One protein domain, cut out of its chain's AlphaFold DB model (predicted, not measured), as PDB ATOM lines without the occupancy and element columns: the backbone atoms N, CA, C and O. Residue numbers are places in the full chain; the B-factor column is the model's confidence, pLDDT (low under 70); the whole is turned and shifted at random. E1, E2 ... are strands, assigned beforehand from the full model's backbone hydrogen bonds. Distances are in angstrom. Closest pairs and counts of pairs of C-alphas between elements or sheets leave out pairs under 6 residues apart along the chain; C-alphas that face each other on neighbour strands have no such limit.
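AT A GLANCE: This is residues 10 to 184 of the 189 residues of an uncharacterized protein of Actinobacteria bacterium (UniProt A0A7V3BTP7). Three four-stranded, strongly twisted sheets stand face to face in a row, like three blades packed one on the next, with the strands of facing sheets nearly aligned. E5 E6 E7 E8 is the middle blade, with E1 E2 E3 E4 on one face and E9 E10 E11 E12 on the other, and the whole makes a flat slab spanning 58 by 47 by 20 A. You have 175 printed residues with no named helix and twelve named strands, which follow the chain in order from E1 to E12; the class is all strand. Each sheet is antiparallel, its strands lying side by side in chain order. The whole is compact, with a radius of gyration of the C-alphas of 17.4 A.

IN THESE COORDINATES: Find C-alpha 17 at (68.983, 48.575, 32.504); there E1 begins, and it runs through residues 17 to 26 over 27.3 A. Next come E2, residues 29 to 38, 29.1 A long, then E3, residues 47 to 55, and E4, residues 60 to 69, which bends by 65 degrees at residue 65. Look for C-alpha 75 at (72.892, 36.516, 23.293), where the second sheet opens with E5, residues 75 to 83. It goes on with E6, residues 92 to 99, E7, residues 106 to 113, and E8, residues 119 to 128, which bends by 54 degrees at residue 122. The third sheet holds E9, residues 132 to 136, 13.7 A long, E10, residues 139 to 146, E11, residues 158 to 167, 28.4 A long, and E12, residues 170 to 179. E12 ends at C-alpha 179, (71.116, 10.037, 26.642).

HOW THE PARTS SIT: Each sheet is a meander, each strand the antiparallel neighbour of the one before, and the three form a stack of sheets, face to face in turn. In the first, look at the hairpin E1 and E2, where N 20 and O 35 are 2.9 A apart, within hydrogen-bond range. Across E2 and E3, find N 34 and O 50 at 2.9 A; across E3 and E4, N 49 and O 67 at 2.8 A. E1 and E4 are its edge strands. Now go to the second sheet, whose part facing the first is 10.1 A from it centre to centre, with the strands of the one at 7 degrees to those of the other. The closest C-alphas of E2 and E5 are those of Ile 35 and Leu 78, 6.9 A apart; those of E4 and E8 are Gln 64 and Pro 119, 7.0 A apart. E3 and E6 are near each other. Within this sheet, find N 81 and O 94 of E5 and E6 at 2.9 A, N 95 and O 109 of E6 and E7 at 2.9 A, and N 110 and O 123 of E7 and E8 at 2.9 A. The third sheet faces the second, the parts that face each other being 11.2 A apart centre to centre, with the strands of the one at 14 degrees to those of the other. The closest C-alphas of E8 and E12 are those of Ala 123 and Phe 171, 6.5 A apart. E8 and E9 meet only through their link. In the third sheet, look for N 134 and O 141 of E9 and E10 at 2.9 A, N 142 and O 162 of E10 and E11 at 2.9 A, and N 161 and O 177 of E11 and E12 at 2.8 A. E1 and E12 are apart.

THE WHOLE: The two C-alphas farthest apart, those of Asp 57 and Asn 149, are 58.4 A from each other. The printed part has no cut, and the link from E10 to E11, with 11 residues, is long. The mean pLDDT of the printed part is 94.2; look at residues 40 to 44, between E2 and E3, for the five that are under 70.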
ATOM      1  N   SER A  10      72.085  45.631  44.302       95.12
ATOM      2  CA  SER A  10      71.143  46.179  43.315       95.12
ATOM      3  C   SER A  10      71.467  47.605  42.848       95.12
ATOM      4  O   SER A  10      71.063  47.988  41.756       95.12
ATOM      5  N   ALA A  11      72.186  48.401  43.644       95.56
ATOM      6  CA  ALA A  11      72.642  49.735  43.252       95.56
ATOM      7  C   ALA A  11      73.853  49.708  42.299       95.56
ATOM      8  O   ALA A  11      74.242  50.757  41.789       95.56
ATOM      9  N   LEU A  12      74.437  48.533  42.045       95.94
ATOM     10  CA  LEU A  12      75.470  48.325  41.031       95.94
ATOM     11  C   LEU A  12      74.888  48.176  39.627       95.94
ATOM     12  O   LEU A  12      75.623  48.378  38.665       95.94
ATOM     13  N   ILE A  13      73.595  47.866  39.489       96.50
ATOM     14  CA  ILE A  13      72.910  47.781  38.192       96.50
ATOM     15  C   ILE A  13      72.962  49.151  37.501       96.50
ATOM     16  O   ILE A  13      72.673  50.185  38.108       96.50
ATOM     17  N   THR A  14      73.346  49.168  36.223       94.38
ATOM     18  CA  THR A  14      73.492  50.400  35.444       94.38
ATOM     19  C   THR A  14      72.140  51.106  35.316       94.38
ATOM     20  O   THR A  14      71.146  50.488  34.932       94.38
ATOM     21  N   PRO A  15      72.059  52.423  35.568       92.00
ATOM     22  CA  PRO A  15      70.833  53.171  35.322       92.00
ATOM     23  C   PRO A  15      70.337  53.002  33.876       92.00
ATOM     24  O   PRO A  15      71.091  53.209  32.926       92.00
ATOM     25  N   GLY A  16      69.059  52.650  33.706       89.81
ATOM     26  CA  GLY A  16      68.460  52.391  32.389       89.81
ATOM     27  C   GLY A  16      68.578  50.940  31.898       89.81
ATOM     28  O   GLY A  16      68.219  50.655  30.753       89.81
ATOM     29  N   THR A  17      69.053  50.022  32.741       93.25
ATOM     30  CA  THR A  17      68.983  48.575  32.504       93.25
ATOM     31  C   THR A  17      68.029  47.911  33.499       93.25
ATOM     32  O   THR A  17      67.662  48.479  34.531       93.25
ATOM     33  N   VAL A  18      67.579  46.706  33.159       94.31
ATOM     34  CA  VAL A  18      66.981  45.755  34.104       94.31
ATOM     35  C   VAL A  18      67.953  44.608  34.289       94.31
ATOM     36  O   VAL A  18      68.665  44.255  33.349       94.31
ATOM     37  N   GLY A  19      67.992  44.017  35.474       95.44
ATOM     38  CA  GLY A  19      68.990  43.002  35.739       95.44
ATOM     39  C   GLY A  19      68.917  42.390  37.118       95.44
ATOM     40  O   GLY A  19      68.045  42.714  37.927       95.44
ATOM     41  N   GLU A  20      69.886  41.525  37.356       96.94
ATOM     42  CA  GLU A  20      70.108  40.816  38.604       96.94
ATOM     43  C   GLU A  20      71.491  41.165  39.142       96.94
ATOM     44  O   GLU A  20      72.392  41.563  38.397       96.94
ATOM     45  N   CYS A  21      71.646  41.034  40.455       98.00
ATOM     46  CA  CYS A  21      72.913  41.237  41.130       98.00
ATOM     47  C   CYS A  21      73.052  40.232  42.265       98.00
ATOM     48  O   CYS A  21      72.097  40.021  43.018       98.00
ATOM     49  N   GLY A  22      74.240  39.655  42.410       97.31
ATOM     50  CA  GLY A  22      74.594  38.815  43.546       97.31
ATOM     51  C   GLY A  22      75.977  39.143  44.085       97.31
ATOM     52  O   GLY A  22      76.787  39.784  43.421       97.31
ATOM     53  N   GLU A  23      76.237  38.702  45.312       96.00
ATOM     54  CA  GLU A  23      77.528  38.861  45.979       96.00
ATOM     55  C   GLU A  23      78.049  37.497  46.437       96.00
ATOM     56  O   GLU A  23      77.277  36.633  46.861       96.00
ATOM     57  N   VAL A  24      79.365  37.327  46.384       93.62
ATOM     58  CA  VAL A  24      80.111  36.226  46.997       93.62
ATOM     59  C   VAL A  24      81.248  36.809  47.833       93.62
ATOM     60  O   VAL A  24      81.747  37.900  47.552       93.62
ATOM     61  N   VAL A  25      81.642  36.093  48.883       92.12
ATOM     62  CA  VAL A  25      82.807  36.449  49.700       92.12
ATOM     63  C   VAL A  25      83.878  35.402  49.465       92.12
ATOM     64  O   VAL A  25      83.634  34.220  49.711       92.12
ATOM     65  N   VAL A  26      85.050  35.831  49.003       88.44
ATOM     66  CA  VAL A  26      86.173  34.947  48.672       88.44
ATOM     67  C   VAL A  26      87.445  35.527  49.265       88.44
ATOM     68  O   VAL A  26      87.688  36.720  49.149       88.44
ATOM     69  N   GLY A  27      88.207  34.723  50.010       85.56
ATOM     70  CA  GLY A  27      89.402  35.217  50.714       85.56
ATOM     71  C   GLY A  27      89.124  36.255  51.818       85.56
ATOM     72  O   GLY A  27      90.056  36.764  52.427       85.56
ATOM     73  N   GLY A  28      87.852  36.545  52.121       88.00
ATOM     74  CA  GLY A  28      87.440  37.648  53.000       88.00
ATOM     75  C   GLY A  28      87.082  38.933  52.247       88.00
ATOM     76  O   GLY A  28      86.473  39.823  52.845       88.00
ATOM     77  N   ASP A  29      87.369  38.993  50.948       90.00
ATOM     78  CA  ASP A  29      86.995  40.090  50.067       90.00
ATOM     79  C   ASP A  29      85.603  39.884  49.471       90.00
ATOM     80  O   ASP A  29      85.105  38.764  49.322       90.00
ATOM     81  N   ARG A  30      84.937  41.001  49.171       93.44
ATOM     82  CA  ARG A  30      83.595  41.007  48.588       93.44
ATOM     83  C   ARG A  30      83.702  41.140  47.081       93.44
ATOM     84  O   ARG A  30      84.233  42.137  46.591       93.44
ATOM     85  N   THR A  31      83.071  40.209  46.383       95.62
ATOM     86  CA  THR A  31      82.895  40.273  44.938       95.62
ATOM     87  C   THR A  31      81.414  40.299  44.610       95.62
ATOM     88  O   THR A  31      80.640  39.483  45.102       95.62
ATOM     89  N   ALA A  32      81.011  41.246  43.776       97.06
ATOM     90  CA  ALA A  32      79.670  41.337  43.231       97.06
ATOM     91  C   ALA A  32      79.677  40.948  41.755       97.06
ATOM     92  O   ALA A  32      80.678  41.101  41.055       97.06
ATOM     93  N   TRP A  33      78.538  40.493  41.260       98.12
ATOM     94  CA  TRP A  33      78.294  40.331  39.838       98.12
ATOM     95  C   TRP A  33      76.966  40.969  39.466       98.12
ATOM     96  O   TRP A  33      76.036  40.985  40.270       98.12
ATOM     97  N   THR A  34      76.870  41.484  38.243       98.38
ATOM     98  CA  THR A  34      75.615  41.971  37.666       98.38
ATOM     99  C   THR A  34      75.361  41.293  36.330       98.38
ATOM    100  O   THR A  34      76.295  41.084  35.558       98.38
ATOM    101  N   ILE A  35      74.099  40.977  36.042       98.00
ATOM    102  CA  ILE A  35      73.614  40.609  34.707       98.00
ATOM    103  C   ILE A  35      72.556  41.620  34.320       98.00
ATOM    104  O   ILE A  35      71.597  41.829  35.054       98.00
ATOM    105  N   GLU A  36      72.733  42.259  33.175       96.50
ATOM    106  CA  GLU A  36      71.964  43.430  32.789       96.50
ATOM    107  C   GLU A  36      71.512  43.344  31.344       96.50
ATOM    108  O   GLU A  36      72.255  42.921  30.455       96.50
ATOM    109  N   ARG A  37      70.298  43.832  31.114       94.75
ATOM    110  CA  ARG A  37      69.700  44.011  29.802       94.75
ATOM    111  C   ARG A  37      69.212  45.445  29.658       94.75
ATOM    112  O   ARG A  37      68.439  45.922  30.493       94.75
ATOM    113  N   ALA A  38      69.627  46.142  28.605       89.88
ATOM    114  CA  ALA A  38      69.150  47.502  28.370       89.88
ATOM    115  C   ALA A  38      67.642  47.532  28.088       89.88
ATOM    116  O   ALA A  38      67.119  46.731  27.309       89.88
ATOM    117  N   THR A  39      66.942  48.503  28.677       77.94
ATOM    118  CA  THR A  39      65.540  48.787  28.353       77.94
ATOM    119  C   THR A  39      65.481  49.792  27.202       77.94
ATOM    120  O   THR A  39      65.171  50.964  27.402       77.94
ATOM    121  N   ALA A  40      65.850  49.376  25.991       64.81
ATOM    122  CA  ALA A  40      65.711  50.229  24.811       64.81
ATOM    123  C   ALA A  40      64.252  50.224  24.297       64.81
ATOM    124  O   ALA A  40      63.585  49.186  24.360       64.81
ATOM    125  N   PRO A  41      63.728  51.346  23.760       55.91
ATOM    126  CA  PRO A  41      62.465  51.319  23.036       55.91
ATOM    127  C   PRO A  41      62.652  50.521  21.738       55.91
ATOM    128  O   PRO A  41      63.419  50.932  20.877       55.91
ATOM    129  N   ALA A  42      61.966  49.376  21.636       53.97
ATOM    130  CA  ALA A  42      61.824  48.522  20.448       53.97
ATOM    131  C   ALA A  42      63.064  48.467  19.523       53.97
ATOM    132  O   ALA A  42      63.052  48.980  18.407       53.97
ATOM    133  N   GLY A  43      64.132  47.823  19.988       57.66
ATOM    134  CA  GLY A  43      65.355  47.568  19.224       57.66
ATOM    135  C   GLY A  43      66.346  46.801  20.092       57.66
ATOM    136  O   GLY A  43      66.328  46.983  21.305       57.66
ATOM    137  N   THR A  44      67.109  45.896  19.478       63.25
ATOM    138  CA  THR A  44      67.871  44.769  20.046       63.25
ATOM    139  C   THR A  44      68.312  44.897  21.511       63.25
ATOM    140  O   THR A  44      68.928  45.882  21.914       63.25
ATOM    141  N   ALA A  45      68.013  43.871  22.312       77.19
ATOM    142  CA  ALA A  45      68.397  43.823  23.717       77.19
ATOM    143  C   ALA A  45      69.922  43.726  23.846       77.19
ATOM    144  O   ALA A  45      70.496  42.690  23.521       77.19
ATOM    145  N   SER A  46      70.577  44.780  24.334       90.50
ATOM    146  CA  SER A  46      71.982  44.666  24.709       90.50
ATOM    147  C   SER A  46      72.096  43.971  26.059       90.50
ATOM    148  O   SER A  46      71.363  44.296  26.997       90.50
ATOM    149  N   HIS A  47      73.009  43.011  26.142       95.31
ATOM    150  CA  HIS A  47      73.271  42.239  27.352       95.31
ATOM    151  C   HIS A  47      74.644  42.603  27.911       95.31
ATOM    152  O   HIS A  47      75.577  42.903  27.164       95.31
ATOM    153  N   THR A  48      74.805  42.621  29.226       97.38
ATOM    154  CA  THR A  48      76.103  42.840  29.872       97.38
ATOM    155  C   THR A  48      76.170  42.050  31.167       97.38
ATOM    156  O   THR A  48      75.235  42.085  31.956       97.38
ATOM    157  N   VAL A  49      77.292  41.373  31.386       98.12
ATOM    158  CA  VAL A  49      77.681  40.813  32.677       98.12
ATOM    159  C   VAL A  49      78.931  41.536  33.166       98.12
ATOM    160  O   VAL A  49      79.855  41.788  32.383       98.12
ATOM    161  N   ARG A  50      78.956  41.894  34.449       98.44
ATOM    162  CA  ARG A  50      80.118  42.493  35.117       98.44
ATOM    163  C   ARG A  50      80.423  41.734  36.392       98.44
ATOM    164  O   ARG A  50      79.504  41.295  37.073       98.44
ATOM    165  N   ILE A  51      81.703  41.628  36.718       98.31
ATOM    166  CA  ILE A  51      82.196  41.124  38.000       98.31
ATOM    167  C   ILE A  51      83.026  42.241  38.616       98.31
ATOM    168  O   ILE A  51      83.915  42.793  37.961       98.31
ATOM    169  N   LEU A  52      82.686  42.612  39.845       97.56
ATOM    170  CA  LEU A  52      83.220  43.767  40.545       97.56
ATOM    171  C   LEU A  52      83.819  43.346  41.886       97.56
ATOM    172  O   LEU A  52      83.118  42.756  42.703       97.56
ATOM    173  N   GLY A  53      85.064  43.723  42.146       95.50
ATOM    174  CA  GLY A  53      85.702  43.572  43.454       95.50
ATOM    175  C   GLY A  53      85.514  44.829  44.300       95.50
ATOM    176  O   GLY A  53      85.528  45.947  43.773       95.50
ATOM    177  N   TYR A  54      85.316  44.681  45.608       93.44
ATOM    178  CA  TYR A  54      85.291  45.825  46.520       93.44
ATOM    179  C   TYR A  54      86.715  46.252  46.895       93.44
ATOM    180  O   TYR A  54      87.427  45.525  47.578       93.44
ATOM    181  N   ALA A  55      87.107  47.462  46.500       91.88
ATOM    182  CA  ALA A  55      88.415  48.039  46.780       91.88
ATOM    183  C   ALA A  55      88.272  49.194  47.785       91.88
ATOM    184  O   ALA A  55      87.786  50.285  47.465       91.88
ATOM    185  N   ALA A  56      88.666  48.949  49.040       88.88
ATOM    186  CA  ALA A  56      88.518  49.918  50.129       88.88
ATOM    187  C   ALA A  56      89.371  51.183  49.922       88.88
ATOM    188  O   ALA A  56      88.961  52.279  50.306       88.88
ATOM    189  N   ASP A  57      90.534  51.038  49.293       89.75
ATOM    190  CA  ASP A  57      91.443  52.119  48.908       89.75
ATOM    191  C   ASP A  57      90.880  52.984  47.769       89.75
ATOM    192  O   ASP A  57      91.031  54.206  47.791       89.75
ATOM    193  N   ALA A  58      90.158  52.372  46.825       89.38
ATOM    194  CA  ALA A  58      89.380  53.073  45.801       89.38
ATOM    195  C   ALA A  58      88.044  53.627  46.337       89.38
ATOM    196  O   ALA A  58      87.345  54.364  45.637       89.38
ATOM    197  N   GLY A  59      87.678  53.284  47.576       88.88
ATOM    198  CA  GLY A  59      86.449  53.721  48.231       88.88
ATOM    199  C   GLY A  59      85.172  53.119  47.640       88.88
ATOM    200  O   GLY A  59      84.102  53.709  47.809       88.88
ATOM    201  N   GLY A  60      85.242  51.979  46.942       92.62
ATOM    202  CA  GLY A  60      84.070  51.422  46.269       92.62
ATOM    203  C   GLY A  60      84.317  50.162  45.445       92.62
ATOM    204  O   GLY A  60      85.327  49.483  45.582       92.62
ATOM    205  N   TRP A  61      83.344  49.846  44.598       95.12
ATOM    206  CA  TRP A  61      83.380  48.701  43.695       95.12
ATOM    207  C   TRP A  61      84.154  49.030  42.419       95.12
ATOM    208  O   TRP A  61      83.930  50.079  41.811       95.12
ATOM    209  N   VAL A  62      85.023  48.118  41.999       96.06
ATOM    210  CA  VAL A  62      85.849  48.238  40.796       96.06
ATOM    211  C   VAL A  62      85.518  47.077  39.867       96.06
ATOM    212  O   VAL A  62      85.567  45.923  40.277       96.06
ATOM    213  N   GLU A  63      85.158  47.378  38.618       97.56
ATOM    214  CA  GLU A  63      84.945  46.357  37.585       97.56
ATOM    215  C   GLU A  63      86.269  45.641  37.287       97.56
ATOM    216  O   GLU A  63      87.265  46.287  36.964       97.56
ATOM    217  N   GLN A  64      86.266  44.314  37.398       97.38
ATOM    218  CA  GLN A  64      87.434  43.462  37.160       97.38
ATOM    219  C   GLN A  64      87.270  42.630  35.887       97.38
ATOM    220  O   GLN A  64      88.195  42.551  35.082       97.38
ATOM    221  N   LEU A  65      86.081  42.061  35.662       98.38
ATOM    222  CA  LEU A  65      85.741  41.355  34.424       98.38
ATOM    223  C   LEU A  65      84.432  41.876  33.841       98.38
ATOM    224  O   LEU A  65      83.513  42.273  34.562       98.38
ATOM    225  N   ARG A  66      84.337  41.817  32.512       98.12
ATOM    226  CA  ARG A  66      83.143  42.204  31.770       98.12
ATOM    227  C   ARG A  66      82.997  41.384  30.498       98.12
ATOM    228  O   ARG A  66      83.941  41.271  29.718       98.12
ATOM    229  N   ALA A  67      81.776  40.934  30.235       97.88
ATOM    230  CA  ALA A  67      81.358  40.514  28.906       97.88
ATOM    231  C   ALA A  67      80.114  41.315  28.510       97.88
ATOM    232  O   ALA A  67      79.207  41.528  29.310       97.88
ATOM    233  N   ALA A  68      80.080  41.827  27.285       96.75
ATOM    234  CA  ALA A  68      78.993  42.678  26.822       96.75
ATOM    235  C   ALA A  68      78.632  42.332  25.392       96.75
ATOM    236  O   ALA A  68      79.534  42.131  24.581       96.75
ATOM    237  N   ASP A  69      77.336  42.342  25.096       95.44
ATOM    238  CA  ASP A  69      76.742  42.233  23.776       95.44
ATOM    239  C   ASP A  69      76.008  43.525  23.405       95.44
ATOM    240  O   ASP A  69      74.795  43.626  23.580       95.44
ATOM    241  N   PRO A  70      76.741  44.557  22.947       91.75
ATOM    242  CA  PRO A  70      76.162  45.874  22.710       91.75
ATOM    243  C   PRO A  70      75.186  45.892  21.529       91.75
ATOM    244  O   PRO A  70      74.290  46.731  21.514       91.75
ATOM    245  N   ALA A  71      75.365  44.996  20.552       91.12
ATOM    246  CA  ALA A  71      74.482  44.875  19.396       91.12
ATOM    247  C   ALA A  71      73.264  43.985  19.678       91.12
ATOM    248  O   ALA A  71      72.270  44.109  18.967       91.12
ATOM    249  N   GLY A  72      73.329  43.136  20.712       91.00
ATOM    250  CA  GLY A  72      72.263  42.212  21.096       91.00
ATOM    251  C   GLY A  72      72.043  41.068  20.102       91.00
ATOM    252  O   GLY A  72      70.955  40.498  20.042       91.00
ATOM    253  N   ASP A  73      73.035  40.788  19.260       92.75
ATOM    254  CA  ASP A  73      72.980  39.788  18.195       92.75
ATOM    255  C   ASP A  73      73.652  38.465  18.578       92.75
ATOM    256  O   ASP A  73      73.534  37.484  17.843       92.75
ATOM    257  N   ARG A  74      74.337  38.410  19.726       94.56
ATOM    258  CA  ARG A  74      75.014  37.202  20.205       94.56
ATOM    259  C   ARG A  74      74.199  36.454  21.228       94.56
ATOM    260  O   ARG A  74      74.178  35.226  21.162       94.56
ATOM    261  N   TRP A  75      73.565  37.155  22.164       95.75
ATOM    262  CA  TRP A  75      72.892  36.516  23.293       95.75
ATOM    263  C   TRP A  75      71.424  36.906  23.392       95.75
ATOM    264  O   TRP A  75      71.062  38.071  23.249       95.75
ATOM    265  N   VAL A  76      70.580  35.917  23.681       94.44
ATOM    266  CA  VAL A  76      69.152  36.117  23.989       94.44
ATOM    267  C   VAL A  76      68.862  36.058  25.480       94.44
ATOM    268  O   VAL A  76      67.816  36.547  25.902       94.44
ATOM    269  N   ASP A  77      69.763  35.450  26.251       95.25
ATOM    270  CA  ASP A  77      69.618  35.281  27.690       95.25
ATOM    271  C   ASP A  77      70.983  35.086  28.359       95.25
ATOM    272  O   ASP A  77      71.910  34.546  27.739       95.25
ATOM    273  N   LEU A  78      71.090  35.517  29.614       97.44
ATOM    274  CA  LEU A  78      72.271  35.384  30.466       97.44
ATOM    275  C   LEU A  78      71.842  34.910  31.858       97.44
ATOM    276  O   LEU A  78      70.842  35.391  32.381       97.44
ATOM    277  N   GLY A  79      72.644  34.053  32.485       97.56
ATOM    278  CA  GLY A  79      72.415  33.580  33.853       97.56
ATOM    279  C   GLY A  79      73.710  33.538  34.658       97.56
ATOM    280  O   GLY A  79      74.792  33.407  34.085       97.56
ATOM    281  N   ALA A  80      73.620  33.653  35.982       98.06
ATOM    282  CA  ALA A  80      74.761  33.481  36.876       98.06
ATOM    283  C   ALA A  80      74.394  32.608  38.074       98.06
ATOM    284  O   ALA A  80      73.306  32.725  38.637       98.06
ATOM    285  N   LEU A  81      75.329  31.751  38.481       98.06
ATOM    286  CA  LEU A  81      75.159  30.851  39.615       98.06
ATOM    287  C   LEU A  81      76.479  30.724  40.384       98.06
ATOM    288  O   LEU A  81      77.445  30.203  39.826       98.06
ATOM    289  N   PRO A  82      76.546  31.156  41.653       97.81
ATOM    290  CA  PRO A  82      77.671  30.821  42.514       97.81
ATOM    291  C   PRO A  82      77.579  29.355  42.967       97.81
ATOM    292  O   PRO A  82      76.546  28.933  43.494       97.81
ATOM    293  N   ALA A  83      78.646  28.576  42.784       97.88
ATOM    294  CA  ALA A  83      78.722  27.178  43.210       97.88
ATOM    295  C   ALA A  83      80.174  26.693  43.356       97.88
ATOM    296  O   ALA A  83      81.037  27.090  42.587       97.88
ATOM    297  N   ASP A  84      80.422  25.792  44.308       97.81
ATOM    298  CA  ASP A  84      81.719  25.128  44.514       97.81
ATOM    299  C   ASP A  84      81.898  23.988  43.497       97.81
ATOM    300  O   ASP A  84      81.510  22.844  43.741       97.81
ATOM    301  N   VAL A  85      82.417  24.290  42.310       98.31
ATOM    302  CA  VAL A  85      82.595  23.314  41.219       98.31
ATOM    303  C   VAL A  85      84.011  22.758  41.154       98.31
ATOM    304  O   VAL A  85      84.259  21.814  40.397       98.31
ATOM    305  N   THR A  86      84.918  23.286  41.970       98.06
ATOM    306  CA  THR A  86      86.270  22.756  42.174       98.06
ATOM    307  C   THR A  86      86.359  21.778  43.349       98.06
ATOM    308  O   THR A  86      87.258  20.934  43.362       98.06
ATOM    309  N   GLY A  87      85.396  21.805  44.272       97.62
ATOM    310  CA  GLY A  87      85.314  20.937  45.446       97.62
ATOM    311  C   GLY A  87      86.206  21.382  46.608       97.62
ATOM    312  O   GLY A  87      86.522  20.554  47.467       97.62
ATOM    313  N   ASP A  88      86.652  22.639  46.625       96.25
ATOM    314  CA  ASP A  88      87.560  23.193  47.638       96.25
ATOM    315  C   ASP A  88      86.844  24.037  48.712       96.25
ATOM    316  O   ASP A  88      87.497  24.634  49.573       96.25
ATOM    317  N   ALA A  89      85.505  24.015  48.710       95.12
ATOM    318  CA  ALA A  89      84.623  24.802  49.568       95.12
ATOM    319  C   ALA A  89      84.659  26.322  49.319       95.12
ATOM    320  O   ALA A  89      84.089  27.078  50.115       95.12
ATOM    321  N   VAL A  90      85.263  26.775  48.219       95.12
ATOM    322  CA  VAL A  90      85.165  28.147  47.717       95.12
ATOM    323  C   VAL A  90      84.231  28.150  46.503       95.12
ATOM    324  O   VAL A  90      84.409  27.366  45.581       95.12
ATOM    325  N   PRO A  91      83.190  29.000  46.472       96.25
ATOM    326  CA  PRO A  91      82.322  29.061  45.309       96.25
ATOM    327  C   PRO A  91      83.029  29.751  44.138       96.25
ATOM    328  O   PRO A  91      83.495  30.886  44.259       96.25
ATOM    329  N   GLU A  92      83.007  29.117  42.974       97.81
ATOM    330  CA  GLU A  92      83.186  29.796  41.697       97.81
ATOM    331  C   GLU A  92      81.883  30.480  41.272       97.81
ATOM    332  O   GLU A  92      80.787  30.139  41.723       97.81
ATOM    333  N   LEU A  93      81.987  31.434  40.351       98.25
ATOM    334  CA  LEU A  93      80.846  32.014  39.661       98.25
ATOM    335  C   LEU A  93      80.729  31.408  38.262       98.25
ATOM    336  O   LEU A  93      81.598  31.609  37.414       98.25
ATOM    337  N   LEU A  94      79.636  30.697  37.999       98.62
ATOM    338  CA  LEU A  94      79.294  30.248  36.657       98.62
ATOM    339  C   LEU A  94      78.489  31.341  35.964       98.62
ATOM    340  O   LEU A  94      77.494  31.800  36.520       98.62
ATOM    341  N   VAL A  95      78.877  31.710  34.747       98.62
ATOM    342  CA  VAL A  95      78.144  32.662  33.906       98.62
ATOM    343  C   VAL A  95      77.695  31.958  32.635       98.62
ATOM    344  O   VAL A  95      78.522  31.541  31.830       98.62
ATOM    345  N   GLY A  96      76.386  31.801  32.465       98.38
ATOM    346  CA  GLY A  96      75.765  31.188  31.298       98.38
ATOM    347  C   GLY A  96      75.422  32.216  30.223       98.38
ATOM    348  O   GLY A  96      74.886  33.281  30.521       98.38
ATOM    349  N   PHE A  97      75.683  31.863  28.967       98.06
ATOM    350  CA  PHE A  97      75.409  32.667  27.780       98.06
ATOM    351  C   PHE A  97      74.556  31.860  26.806       98.06
ATOM    352  O   PHE A  97      75.022  30.862  26.246       98.06
ATOM    353  N   ARG A  98      73.308  32.282  26.579       97.81
ATOM    354  CA  ARG A  98      72.417  31.651  25.602       97.81
ATOM    355  C   ARG A  98      72.527  32.363  24.260       97.81
ATOM    356  O   ARG A  98      72.141  33.524  24.148       97.81
ATOM    357  N   GLY A  99      73.026  31.664  23.246       96.31
ATOM    358  CA  GLY A  99      73.189  32.175  21.887       96.31
ATOM    359  C   GLY A  99      71.869  32.596  21.235       96.31
ATOM    360  O   GLY A  99      70.834  31.972  21.464       96.31
ATOM    361  N   ALA A 100      71.915  33.627  20.392       93.38
ATOM    362  CA  ALA A 100      70.778  34.102  19.597       93.38
ATOM    363  C   ALA A 100      70.496  33.276  18.327       93.38
ATOM    364  O   ALA A 100      69.570  33.588  17.578       93.38
ATOM    365  N   ASP A 101      71.283  32.228  18.081       90.69
ATOM    366  CA  ASP A 101      71.061  31.291  16.984       90.69
ATOM    367  C   ASP A 101      69.816  30.400  17.196       90.69
ATOM    368  O   ASP A 101      69.205  30.335  18.268       90.69
ATOM    369  N   ASP A 102      69.423  29.695  16.135       84.25
ATOM    370  CA  ASP A 102      68.269  28.788  16.105       84.25
ATOM    371  C   ASP A 102      68.390  27.632  17.115       84.25
ATOM    372  O   ASP A 102      67.396  27.144  17.676       84.25
ATOM    373  N   ARG A 103      69.626  27.227  17.399       87.75
ATOM    374  CA  ARG A 103      69.962  26.171  18.353       87.75
ATOM    375  C   ARG A 103      70.062  26.674  19.788       87.75
ATOM    376  O   ARG A 103      70.114  25.845  20.695       87.75
ATOM    377  N   SER A 104      70.015  27.983  20.011       92.12
ATOM    378  CA  SER A 104      70.138  28.642  21.310       92.12
ATOM    379  C   SER A 104      71.281  28.049  22.139       92.12
ATOM    380  O   SER A 104      71.065  27.568  23.258       92.12
ATOM    381  N   ALA A 105      72.471  27.963  21.539       96.06
ATOM    382  CA  ALA A 105      73.598  27.262  22.143       96.06
ATOM    383  C   ALA A 105      73.980  27.854  23.512       96.06
ATOM    384  O   ALA A 105      74.006  29.070  23.683       96.06
ATOM    385  N   LEU A 106      74.269  26.994  24.490       98.00
ATOM    386  CA  LEU A 106      74.734  27.391  25.818       98.00
ATOM    387  C   LEU A 106      76.263  27.422  25.849       98.00
ATOM    388  O   LEU A 106      76.898  26.387  25.639       98.00
ATOM    389  N   GLY A 107      76.843  28.582  26.138       98.12
ATOM    390  CA  GLY A 107      78.211  28.701  26.644       98.12
ATOM    391  C   GLY A 107      78.190  28.965  28.146       98.12
ATOM    392  O   GLY A 107      77.253  29.590  28.635       98.12
ATOM    393  N   VAL A 108      79.194  28.498  28.884       98.69
ATOM    394  CA  VAL A 108      79.358  28.796  30.311       98.69
ATOM    395  C   VAL A 108      80.805  29.168  30.592       98.69
ATOM    396  O   VAL A 108      81.705  28.384  30.297       98.69
ATOM    397  N   ASP A 109      81.023  30.321  31.209       98.81
ATOM    398  CA  ASP A 109      82.317  30.682  31.780       98.81
ATOM    399  C   ASP A 109      82.335  30.286  33.255       98.81
ATOM    400  O   ASP A 109      81.407  30.601  34.002       98.81
ATOM    401  N   VAL A 110      83.390  29.592  33.680       98.62
ATOM    402  CA  VAL A 110      83.644  29.293  35.094       98.62
ATOM    403  C   VAL A 110      84.663  30.298  35.603       98.62
ATOM    404  O   VAL A 110      85.826  30.255  35.200       98.62
ATOM    405  N   VAL A 111      84.235  31.207  36.473       98.56
ATOM    406  CA  VAL A 111      85.086  32.243  37.059       98.56
ATOM    407  C   VAL A 111      85.470  31.833  38.472       98.56
ATOM    408  O   VAL A 111      84.621  31.737  39.352       98.56
ATOM    409  N   GLY A 112      86.758  31.593  38.677       97.69
ATOM    410  CA  GLY A 112      87.333  31.390  40.001       97.69
ATOM    411  C   GLY A 112      88.001  32.655  40.504       97.69
ATOM    412  O   GLY A 112      88.097  33.650  39.786       97.69
ATOM    413  N   PHE A 113      88.513  32.584  41.723       95.94
ATOM    414  CA  PHE A 113      89.169  33.697  42.394       95.94
ATOM    415  C   PHE A 113      90.530  33.241  42.909       95.94
ATOM    416  O   PHE A 113      90.722  32.067  43.244       95.94
ATOM    417  N   ASP A 114      91.511  34.132  42.909       92.81
ATOM    418  CA  ASP A 114      92.774  33.885  43.598       92.81
ATOM    419  C   ASP A 114      92.652  34.149  45.118       92.81
ATOM    420  O   ASP A 114      91.571  34.508  45.598       92.81
ATOM    421  N   PRO A 115      93.709  33.894  45.913       89.19
ATOM    422  CA  PRO A 115      93.687  34.158  47.353       89.19
ATOM    423  C   PRO A 115      93.399  35.618  47.727       89.19
ATOM    424  O   PRO A 115      92.911  35.865  48.828       89.19
ATOM    425  N   GLU A 116      93.696  36.558  46.829       86.94
ATOM    426  CA  GLU A 116      93.424  37.991  46.940       86.94
ATOM    427  C   GLU A 116      92.017  38.377  46.429       86.94
ATOM    428  O   GLU A 116      91.671  39.557  46.377       86.94
ATOM    429  N   GLY A 117      91.199  37.394  46.036       88.88
ATOM    430  CA  GLY A 117      89.837  37.605  45.554       88.88
ATOM    431  C   GLY A 117      89.744  38.119  44.113       88.88
ATOM    432  O   GLY A 117      88.642  38.451  43.666       88.88
ATOM    433  N   GLU A 118      90.848  38.179  43.362       92.94
ATOM    434  CA  GLU A 118      90.847  38.627  41.971       92.94
ATOM    435  C   GLU A 118      90.207  37.555  41.066       92.94
ATOM    436  O   GLU A 118      90.647  36.397  41.043       92.94
ATOM    437  N   PRO A 119      89.150  37.899  40.307       97.06
ATOM    438  CA  PRO A 119      88.449  36.954  39.462       97.06
ATOM    439  C   PRO A 119      89.249  36.624  38.202       97.06
ATOM    440  O   PRO A 119      89.754  37.504  37.503       97.06
ATOM    441  N   ARG A 120      89.259  35.345  37.829       97.50
ATOM    442  CA  ARG A 120      89.811  34.852  36.561       97.50
ATOM    443  C   ARG A 120      88.912  33.790  35.947       97.50
ATOM    444  O   ARG A 120      88.355  32.947  36.649       97.50
ATOM    445  N   VAL A 121      88.814  33.779  34.622       98.25
ATOM    446  CA  VAL A 121      88.114  32.700  33.914       98.25
ATOM    447  C   VAL A 121      88.987  31.444  33.941       98.25
ATOM    448  O   VAL A 121      90.073  31.423  33.365       98.25
ATOM    449  N   LEU A 122      88.523  30.404  34.631       98.38
ATOM    450  CA  LEU A 122      89.194  29.104  34.735       98.38
ATOM    451  C   LEU A 122      88.905  28.211  33.528       98.38
ATOM    452  O   LEU A 122      89.749  27.406  33.135       98.38
ATOM    453  N   ALA A 123      87.702  28.318  32.965       98.44
ATOM    454  CA  ALA A 123      87.286  27.530  31.816       98.44
ATOM    455  C   ALA A 123      86.168  28.214  31.027       98.44
ATOM    456  O   ALA A 123      85.312  28.887  31.598       98.44
ATOM    457  N   HIS A 124      86.157  27.935  29.727       98.31
ATOM    458  CA  HIS A 124      85.019  28.149  28.842       98.31
ATOM    459  C   HIS A 124      84.429  26.774  28.501       98.31
ATOM    460  O   HIS A 124      85.131  25.905  27.977       98.31
ATOM    461  N   VAL A 125      83.158  26.552  28.821       97.94
ATOM    462  CA  VAL A 125      82.432  25.293  28.612       97.94
ATOM    463  C   VAL A 125      81.377  25.496  27.524       97.94
ATOM    464  O   VAL A 125      80.574  26.420  27.592       97.94
ATOM    465  N   GLY A 126      81.354  24.616  26.519       95.50
ATOM    466  CA  GLY A 126      80.490  24.747  25.340       95.50
ATOM    467  C   GLY A 126      81.233  25.331  24.125       95.50
ATOM    468  O   GLY A 126      82.463  25.271  24.085       95.50
ATOM    469  N   PRO A 127      80.518  25.864  23.116       96.75
ATOM    470  CA  PRO A 127      79.060  25.997  23.035       96.75
ATOM    471  C   PRO A 127      78.343  24.640  22.941       96.75
ATOM    472  O   PRO A 127      78.845  23.714  22.312       96.75
ATOM    473  N   ALA A 128      77.157  24.531  23.541       97.38
ATOM    474  CA  ALA A 128      76.312  23.338  23.505       97.38
ATOM    475  C   ALA A 128      74.917  23.663  22.936       97.38
ATOM    476  O   ALA A 128      74.113  24.295  23.629       97.38
ATOM    477  N   PRO A 129      74.597  23.266  21.690       96.69
ATOM    478  CA  PRO A 129      73.257  23.388  21.109       96.69
ATOM    479  C   PRO A 129      72.145  22.875  22.034       96.69
ATOM    480  O   PRO A 129      72.249  21.772  22.563       96.69
ATOM    481  N   LYS A 130      71.091  23.677  22.252       95.50
ATOM    482  CA  LYS A 130      70.019  23.432  23.247       95.50
ATOM    483  C   LYS A 130      70.551  22.936  24.595       95.50
ATOM    484  O   LYS A 130      69.945  22.082  25.239       95.50
ATOM    485  N   GLY A 131      71.707  23.467  24.984       97.00
ATOM    486  CA  GLY A 131      72.474  22.932  26.085       97.00
ATOM    487  C   GLY A 131      71.793  23.132  27.430       97.00
ATOM    488  O   GLY A 131      71.128  24.142  27.666       97.00
ATOM    489  N   VAL A 132      71.998  22.178  28.323       98.00
ATOM    490  CA  VAL A 132      71.585  22.250  29.726       98.00
ATOM    491  C   VAL A 132      72.828  22.039  30.568       98.00
ATOM    492  O   VAL A 132      73.638  21.167  30.252       98.00
ATOM    493  N   ILE A 133      72.978  22.810  31.640       98.31
ATOM    494  CA  ILE A 133      74.015  22.556  32.633       98.31
ATOM    495  C   ILE A 133      73.386  22.255  33.986       98.31
ATOM    496  O   ILE A 133      72.419  22.898  34.404       98.31
ATOM    497  N   THR A 134      73.959  21.266  34.661       98.44
ATOM    498  CA  THR A 134      73.724  21.022  36.082       98.44
ATOM    499  C   THR A 134      75.032  21.050  36.844       98.44
ATOM    500  O   THR A 134      76.106  20.785  36.298       98.44
ATOM    501  N   VAL A 135      74.920  21.406  38.111       98.25
ATOM    502  CA  VAL A 135      76.014  21.802  38.976       98.25
ATOM    503  C   VAL A 135      75.867  21.060  40.294       98.25
ATOM    504  O   VAL A 135      74.810  21.068  40.929       98.25
ATOM    505  N   ALA A 136      76.943  20.402  40.696       98.12
ATOM    506  CA  ALA A 136      77.099  19.773  41.994       98.12
ATOM    507  C   ALA A 136      78.496  20.097  42.531       98.12
ATOM    508  O   ALA A 136      79.367  20.541  41.783       98.12
ATOM    509  N   VAL A 137      78.719  19.843  43.820       98.25
ATOM    510  CA  VAL A 137      80.029  20.092  44.428       98.25
ATOM    511  C   VAL A 137      81.123  19.326  43.674       98.25
ATOM    512  O   VAL A 137      81.012  18.109  43.501       98.25
ATOM    513  N   GLY A 138      82.146  20.044  43.197       98.19
ATOM    514  CA  GLY A 138      83.280  19.483  42.452       98.19
ATOM    515  C   GLY A 138      82.960  18.972  41.038       98.19
ATOM    516  O   GLY A 138      83.764  18.233  40.458       98.19
ATOM    517  N   ARG A 139      81.771  19.267  40.489       98.31
ATOM    518  CA  ARG A 139      81.306  18.642  39.242       98.31
ATOM    519  C   ARG A 139      80.304  19.487  38.459       98.31
ATOM    520  O   ARG A 139      79.284  19.927  38.981       98.31
ATOM    521  N   LEU A 140      80.523  19.554  37.151       98.62
ATOM    522  CA  LEU A 140      79.553  20.035  36.172       98.62
ATOM    523  C   LEU A 140      79.064  18.867  35.313       98.62
ATOM    524  O   LEU A 140      79.843  17.986  34.941       98.62
ATOM    525  N   GLU A 141      77.790  18.880  34.938       98.62
ATOM    526  CA  GLU A 141      77.275  18.023  33.869       98.62
ATOM    527  C   GLU A 141      76.649  18.896  32.785       98.62
ATOM    528  O   GLU A 141      75.676  19.608  33.036       98.62
ATOM    529  N   LEU A 142      77.231  18.840  31.588       98.69
ATOM    530  CA  LEU A 142      76.760  19.539  30.397       98.69
ATOM    531  C   LEU A 142      76.022  18.551  29.498       98.69
ATOM    532  O   LEU A 142      76.583  17.526  29.119       98.69
ATOM    533  N   PHE A 143      74.800  18.878  29.115       98.50
ATOM    534  CA  PHE A 143      74.027  18.146  28.121       98.50
ATOM    535  C   PHE A 143      74.026  18.962  26.834       98.50
ATOM    536  O   PHE A 143      73.614  20.118  26.846       98.50
ATOM    537  N   GLU A 144      74.478  18.372  25.735       98.00
ATOM    538  CA  GLU A 144      74.520  18.985  24.407       98.00
ATOM    539  C   GLU A 144      73.528  18.272  23.490       98.00
ATOM    540  O   GLU A 144      73.620  17.060  23.334       98.00
ATOM    541  N   GLY A 145      72.576  18.992  22.895       96.94
ATOM    542  CA  GLY A 145      71.626  18.408  21.951       96.94
ATOM    543  C   GLY A 145      72.332  17.926  20.684       96.94
ATOM    544  O   GLY A 145      73.023  18.700  20.022       96.94
ATOM    545  N   GLU A 146      72.134  16.659  20.332       96.44
ATOM    546  CA  GLU A 146      72.654  16.058  19.104       96.44
ATOM    547  C   GLU A 146      71.559  16.036  18.035       96.44
ATOM    548  O   GLU A 146      70.406  15.749  18.336       96.44
ATOM    549  N   TYR A 147      71.923  16.319  16.782       93.44
ATOM    550  CA  TYR A 147      70.994  16.390  15.646       93.44
ATOM    551  C   TYR A 147      71.509  15.500  14.513       93.44
ATOM    552  O   TYR A 147      72.076  16.007  13.537       93.44
ATOM    553  N   PRO A 148      71.418  14.165  14.647       88.50
ATOM    554  CA  PRO A 148      71.799  13.283  13.556       88.50
ATOM    555  C   PRO A 148      70.920  13.601  12.338       88.50
ATOM    556  O   PRO A 148      69.711  13.729  12.461       88.50
ATOM    557  N   ASN A 149      71.513  13.699  11.146       89.94
ATOM    558  CA  ASN A 149      70.796  13.926   9.877       89.94
ATOM    559  C   ASN A 149      70.178  15.326   9.674       89.94
ATOM    560  O   ASN A 149      69.153  15.438   9.003       89.94
ATOM    561  N   ASP A 150      70.796  16.386  10.206       83.50
ATOM    562  CA  ASP A 150      70.375  17.781   9.964       83.50
ATOM    563  C   ASP A 150      68.912  18.064  10.347       83.50
ATOM    564  O   ASP A 150      68.199  18.845   9.712       83.50
ATOM    565  N   GLU A 151      68.450  17.410  11.409       85.94
ATOM    566  CA  GLU A 151      67.123  17.629  11.967       85.94
ATOM    567  C   GLU A 151      66.939  19.086  12.441       85.94
ATOM    568  O   GLU A 151      67.914  19.762  12.798       85.94
ATOM    569  N   PRO A 152      65.693  19.602  12.472       83.19
ATOM    570  CA  PRO A 152      65.425  20.953  12.949       83.19
ATOM    571  C   PRO A 152      65.985  21.193  14.356       83.19
ATOM    572  O   PRO A 152      65.747  20.410  15.274       83.19
ATOM    573  N   GLY A 153      66.646  22.339  14.552       83.69
ATOM    574  CA  GLY A 153      67.311  22.714  15.807       83.69
ATOM    575  C   GLY A 153      66.396  22.896  17.027       83.69
ATOM    576  O   GLY A 153      66.869  23.320  18.077       83.69
ATOM    577  N   CYS A 154      65.090  22.640  16.915       86.00
ATOM    578  CA  CYS A 154      64.132  22.844  18.000       86.00
ATOM    579  C   CYS A 154      64.068  21.678  18.996       86.00
ATOM    580  O   CYS A 154      63.837  21.931  20.178       86.00
ATOM    581  N   CYS A 155      64.262  20.437  18.537       89.94
ATOM    582  CA  CYS A 155      63.962  19.229  19.311       89.94
ATOM    583  C   CYS A 155      65.016  18.139  19.051       89.94
ATOM    584  O   CYS A 155      64.779  17.274  18.209       89.94
ATOM    585  N   PRO A 156      66.170  18.161  19.741       94.06
ATOM    586  CA  PRO A 156      67.186  17.129  19.559       94.06
ATOM    587  C   PRO A 156      66.643  15.749  19.993       94.06
ATOM    588  O   PRO A 156      66.056  15.641  21.076       94.06
ATOM    589  N   PRO A 157      66.819  14.680  19.194       95.69
ATOM    590  CA  PRO A 157      66.372  13.327  19.534       95.69
ATOM    591  C   PRO A 157      67.218  12.670  20.629       95.69
ATOM    592  O   PRO A 157      66.772  11.706  21.251       95.69
ATOM    593  N   SER A 158      68.432  13.171  20.859       97.00
ATOM    594  CA  SER A 158      69.358  12.707  21.886       97.00
ATOM    595  C   SER A 158      70.235  13.848  22.385       97.00
ATOM    596  O   SER A 158      70.321  14.912  21.773       97.00
ATOM    597  N   TYR A 159      70.882  13.623  23.522       98.25
ATOM    598  CA  TYR A 159      71.841  14.551  24.098       98.25
ATOM    599  C   TYR A 159      73.143  13.833  24.412       98.25
ATOM    600  O   TYR A 159      73.124  12.750  24.990       98.25
ATOM    601  N   LEU A 160      74.270  14.471  24.133       98.50
ATOM    602  CA  LEU A 160      75.558  14.073  24.672       98.50
ATOM    603  C   LEU A 160      75.717  14.682  26.070       98.50
ATOM    604  O   LEU A 160      75.917  15.890  26.210       98.50
ATOM    605  N   ARG A 161      75.637  13.853  27.114       98.62
ATOM    606  CA  ARG A 161      75.981  14.242  28.486       98.62
ATOM    607  C   ARG A 161      77.489  14.144  28.672       98.62
ATOM    608  O   ARG A 161      78.051  13.068  28.502       98.62
ATOM    609  N   ARG A 162      78.135  15.234  29.082       98.75
ATOM    610  CA  ARG A 162      79.543  15.293  29.493       98.75
ATOM    611  C   ARG A 162      79.636  15.608  30.978       98.75
ATOM    612  O   ARG A 162      79.117  16.627  31.425       98.75
ATOM    613  N   THR A 163      80.345  14.772  31.726       98.62
ATOM    614  CA  THR A 163      80.727  15.064  33.111       98.62
ATOM    615  C   THR A 163      82.086  15.750  33.107       98.62
ATOM    616  O   THR A 163      83.065  15.192  32.604       98.62
ATOM    617  N   ILE A 164      82.140  16.955  33.665       98.75
ATOM    618  CA  ILE A 164      83.327  17.804  33.717       98.75
ATOM    619  C   ILE A 164      83.710  17.989  35.184       98.75
ATOM    620  O   ILE A 164      82.866  18.312  36.019       98.75
ATOM    621  N   VAL A 165      84.982  17.778  35.498       98.56
ATOM    622  CA  VAL A 165      85.536  17.958  36.848       98.56
ATOM    623  C   VAL A 165      86.787  18.818  36.782       98.56
ATOM    624  O   VAL A 165      87.490  18.821  35.766       98.56
ATOM    625  N   HIS A 166      87.070  19.533  37.863       98.38
ATOM    626  CA  HIS A 166      88.323  20.250  38.033       98.38
ATOM    627  C   HIS A 166      89.389  19.322  38.628       98.38
ATOM    628  O   HIS A 166      89.149  18.635  39.620       98.38
ATOM    629  N   GLY A 167      90.571  19.284  38.020       97.25
ATOM    630  CA  GLY A 167      91.707  18.502  38.500       97.25
ATOM    631  C   GLY A 167      93.006  18.992  37.875       97.25
ATOM    632  O   GLY A 167      93.031  19.381  36.709       97.25
ATOM    633  N   ASP A 168      94.087  18.998  38.654       95.94
ATOM    634  CA  ASP A 168      95.389  19.544  38.241       95.94
ATOM    635  C   ASP A 168      95.306  21.003  37.737       95.94
ATOM    636  O   ASP A 168      96.005  21.386  36.798       95.94
ATOM    637  N   GLY A 169      94.414  21.809  38.325       95.31
ATOM    638  CA  GLY A 169      94.225  23.219  37.966       95.31
ATOM    639  C   GLY A 169      93.473  23.467  36.654       95.31
ATOM    640  O   GLY A 169      93.504  24.587  36.149       95.31
ATOM    641  N   VAL A 170      92.836  22.446  36.068       97.81
ATOM    642  CA  VAL A 170      92.064  22.577  34.822       97.81
ATOM    643  C   VAL A 170      90.754  21.790  34.873       97.81
ATOM    644  O   VAL A 170      90.669  20.730  35.492       97.81
ATOM    645  N   PHE A 171      89.728  22.275  34.172       98.31
ATOM    646  CA  PHE A 171      88.488  21.525  33.959       98.31
ATOM    647  C   PHE A 171      88.661  20.517  32.816       98.31
ATOM    648  O   PHE A 171      89.147  20.862  31.738       98.31
ATOM    649  N   ARG A 172      88.263  19.259  33.036       98.25
ATOM    650  CA  ARG A 172      88.366  18.177  32.044       98.25
ATOM    651  C   ARG A 172      87.079  17.373  31.969       98.25
ATOM    652  O   ARG A 172      86.467  17.069  32.989       98.25
ATOM    653  N   VAL A 173      86.717  16.961  30.756       98.44
ATOM    654  CA  VAL A 173      85.682  15.944  30.543       98.44
ATOM    655  C   VAL A 173      86.246  14.593  30.981       98.44
ATOM    656  O   VAL A 173      87.252  14.143  30.436       98.44
ATOM    657  N   VAL A 174      85.602  13.949  31.952       98.44
ATOM    658  CA  VAL A 174      86.020  12.636  32.484       98.44
ATOM    659  C   VAL A 174      85.074  11.503  32.108       98.44
ATOM    660  O   VAL A 174      85.455  10.339  32.181       98.44
ATOM    661  N   ALA A 175      83.859  11.831  31.674       98.44
ATOM    662  CA  ALA A 175      82.908  10.874  31.131       98.44
ATOM    663  C   ALA A 175      82.013  11.546  30.088       98.44
ATOM    664  O   ALA A 175      81.700  12.732  30.209       98.44
ATOM    665  N   SER A 176      81.585  10.759  29.103       98.56
ATOM    666  CA  SER A 176      80.629  11.171  28.078       98.56
ATOM    667  C   SER A 176      79.688  10.015  27.755       98.56
ATOM    668  O   SER A 176      80.156   8.891  27.573       98.56
ATOM    669  N   GLU A 177      78.389  10.280  27.643       98.44
ATOM    670  CA  GLU A 177      77.411   9.303  27.158       98.44
ATOM    671  C   GLU A 177      76.249   9.973  26.422       98.44
ATOM    672  O   GLU A 177      75.856  11.090  26.754       98.44
ATOM    673  N   THR A 178      75.684   9.281  25.435       98.38
ATOM    674  CA  THR A 178      74.451   9.716  24.775       98.38
ATOM    675  C   THR A 178      73.245   9.292  25.607       98.38
ATOM    676  O   THR A 178      73.124   8.129  25.997       98.38
ATOM    677  N   VAL A 179      72.333  10.228  25.852       98.31
ATOM    678  CA  VAL A 179      71.116  10.037  26.642       98.31
ATOM    679  C   VAL A 179      69.877  10.515  25.888       98.31
ATOM    680  O   VAL A 179      69.961  11.299  24.942       98.31
ATOM    681  N   LEU A 180      68.704  10.036  26.307       97.81
ATOM    682  CA  LEU A 180      67.423  10.448  25.733       97.81
ATOM    683  C   LEU A 180      66.932  11.783  26.335       97.81
ATOM    684  O   LEU A 180      67.218  12.068  27.498       97.81
ATOM    685  N   PRO A 181      66.127  12.583  25.609       97.38
ATOM    686  CA  PRO A 181      65.649  13.881  26.095       97.38
ATOM    687  C   PRO A 181      64.887  13.824  27.425       97.38
ATOM    688  O   PRO A 181      64.964  14.746  28.228       97.38
ATOM    689  N   ASN A 182      64.180  12.727  27.705       97.31
ATOM    690  CA  ASN A 182      63.382  12.571  28.924       97.31
ATOM    691  C   ASN A 182      64.212  12.392  30.208       97.31
ATOM    692  O   ASN A 182      63.625  12.343  31.287       97.31
ATOM    693  N   VAL A 183      65.540  12.260  30.107       97.56
ATOM    694  CA  VAL A 183      66.441  12.231  31.271       97.56
ATOM    695  C   VAL A 183      67.248  13.520  31.434       97.56
ATOM    696  O   VAL A 183      68.041  13.623  32.368       97.56
ATOM    697  N   VAL A 184      67.060  14.501  30.544       97.75
ATOM    698  CA  VAL A 184      67.717  15.806  30.648       97.75
ATOM    699  C   VAL A 184      66.974  16.649  31.692       97.75
ATOM    700  O   VAL A 184      65.763  16.847  31.567       97.75
TER     701      VAL A 184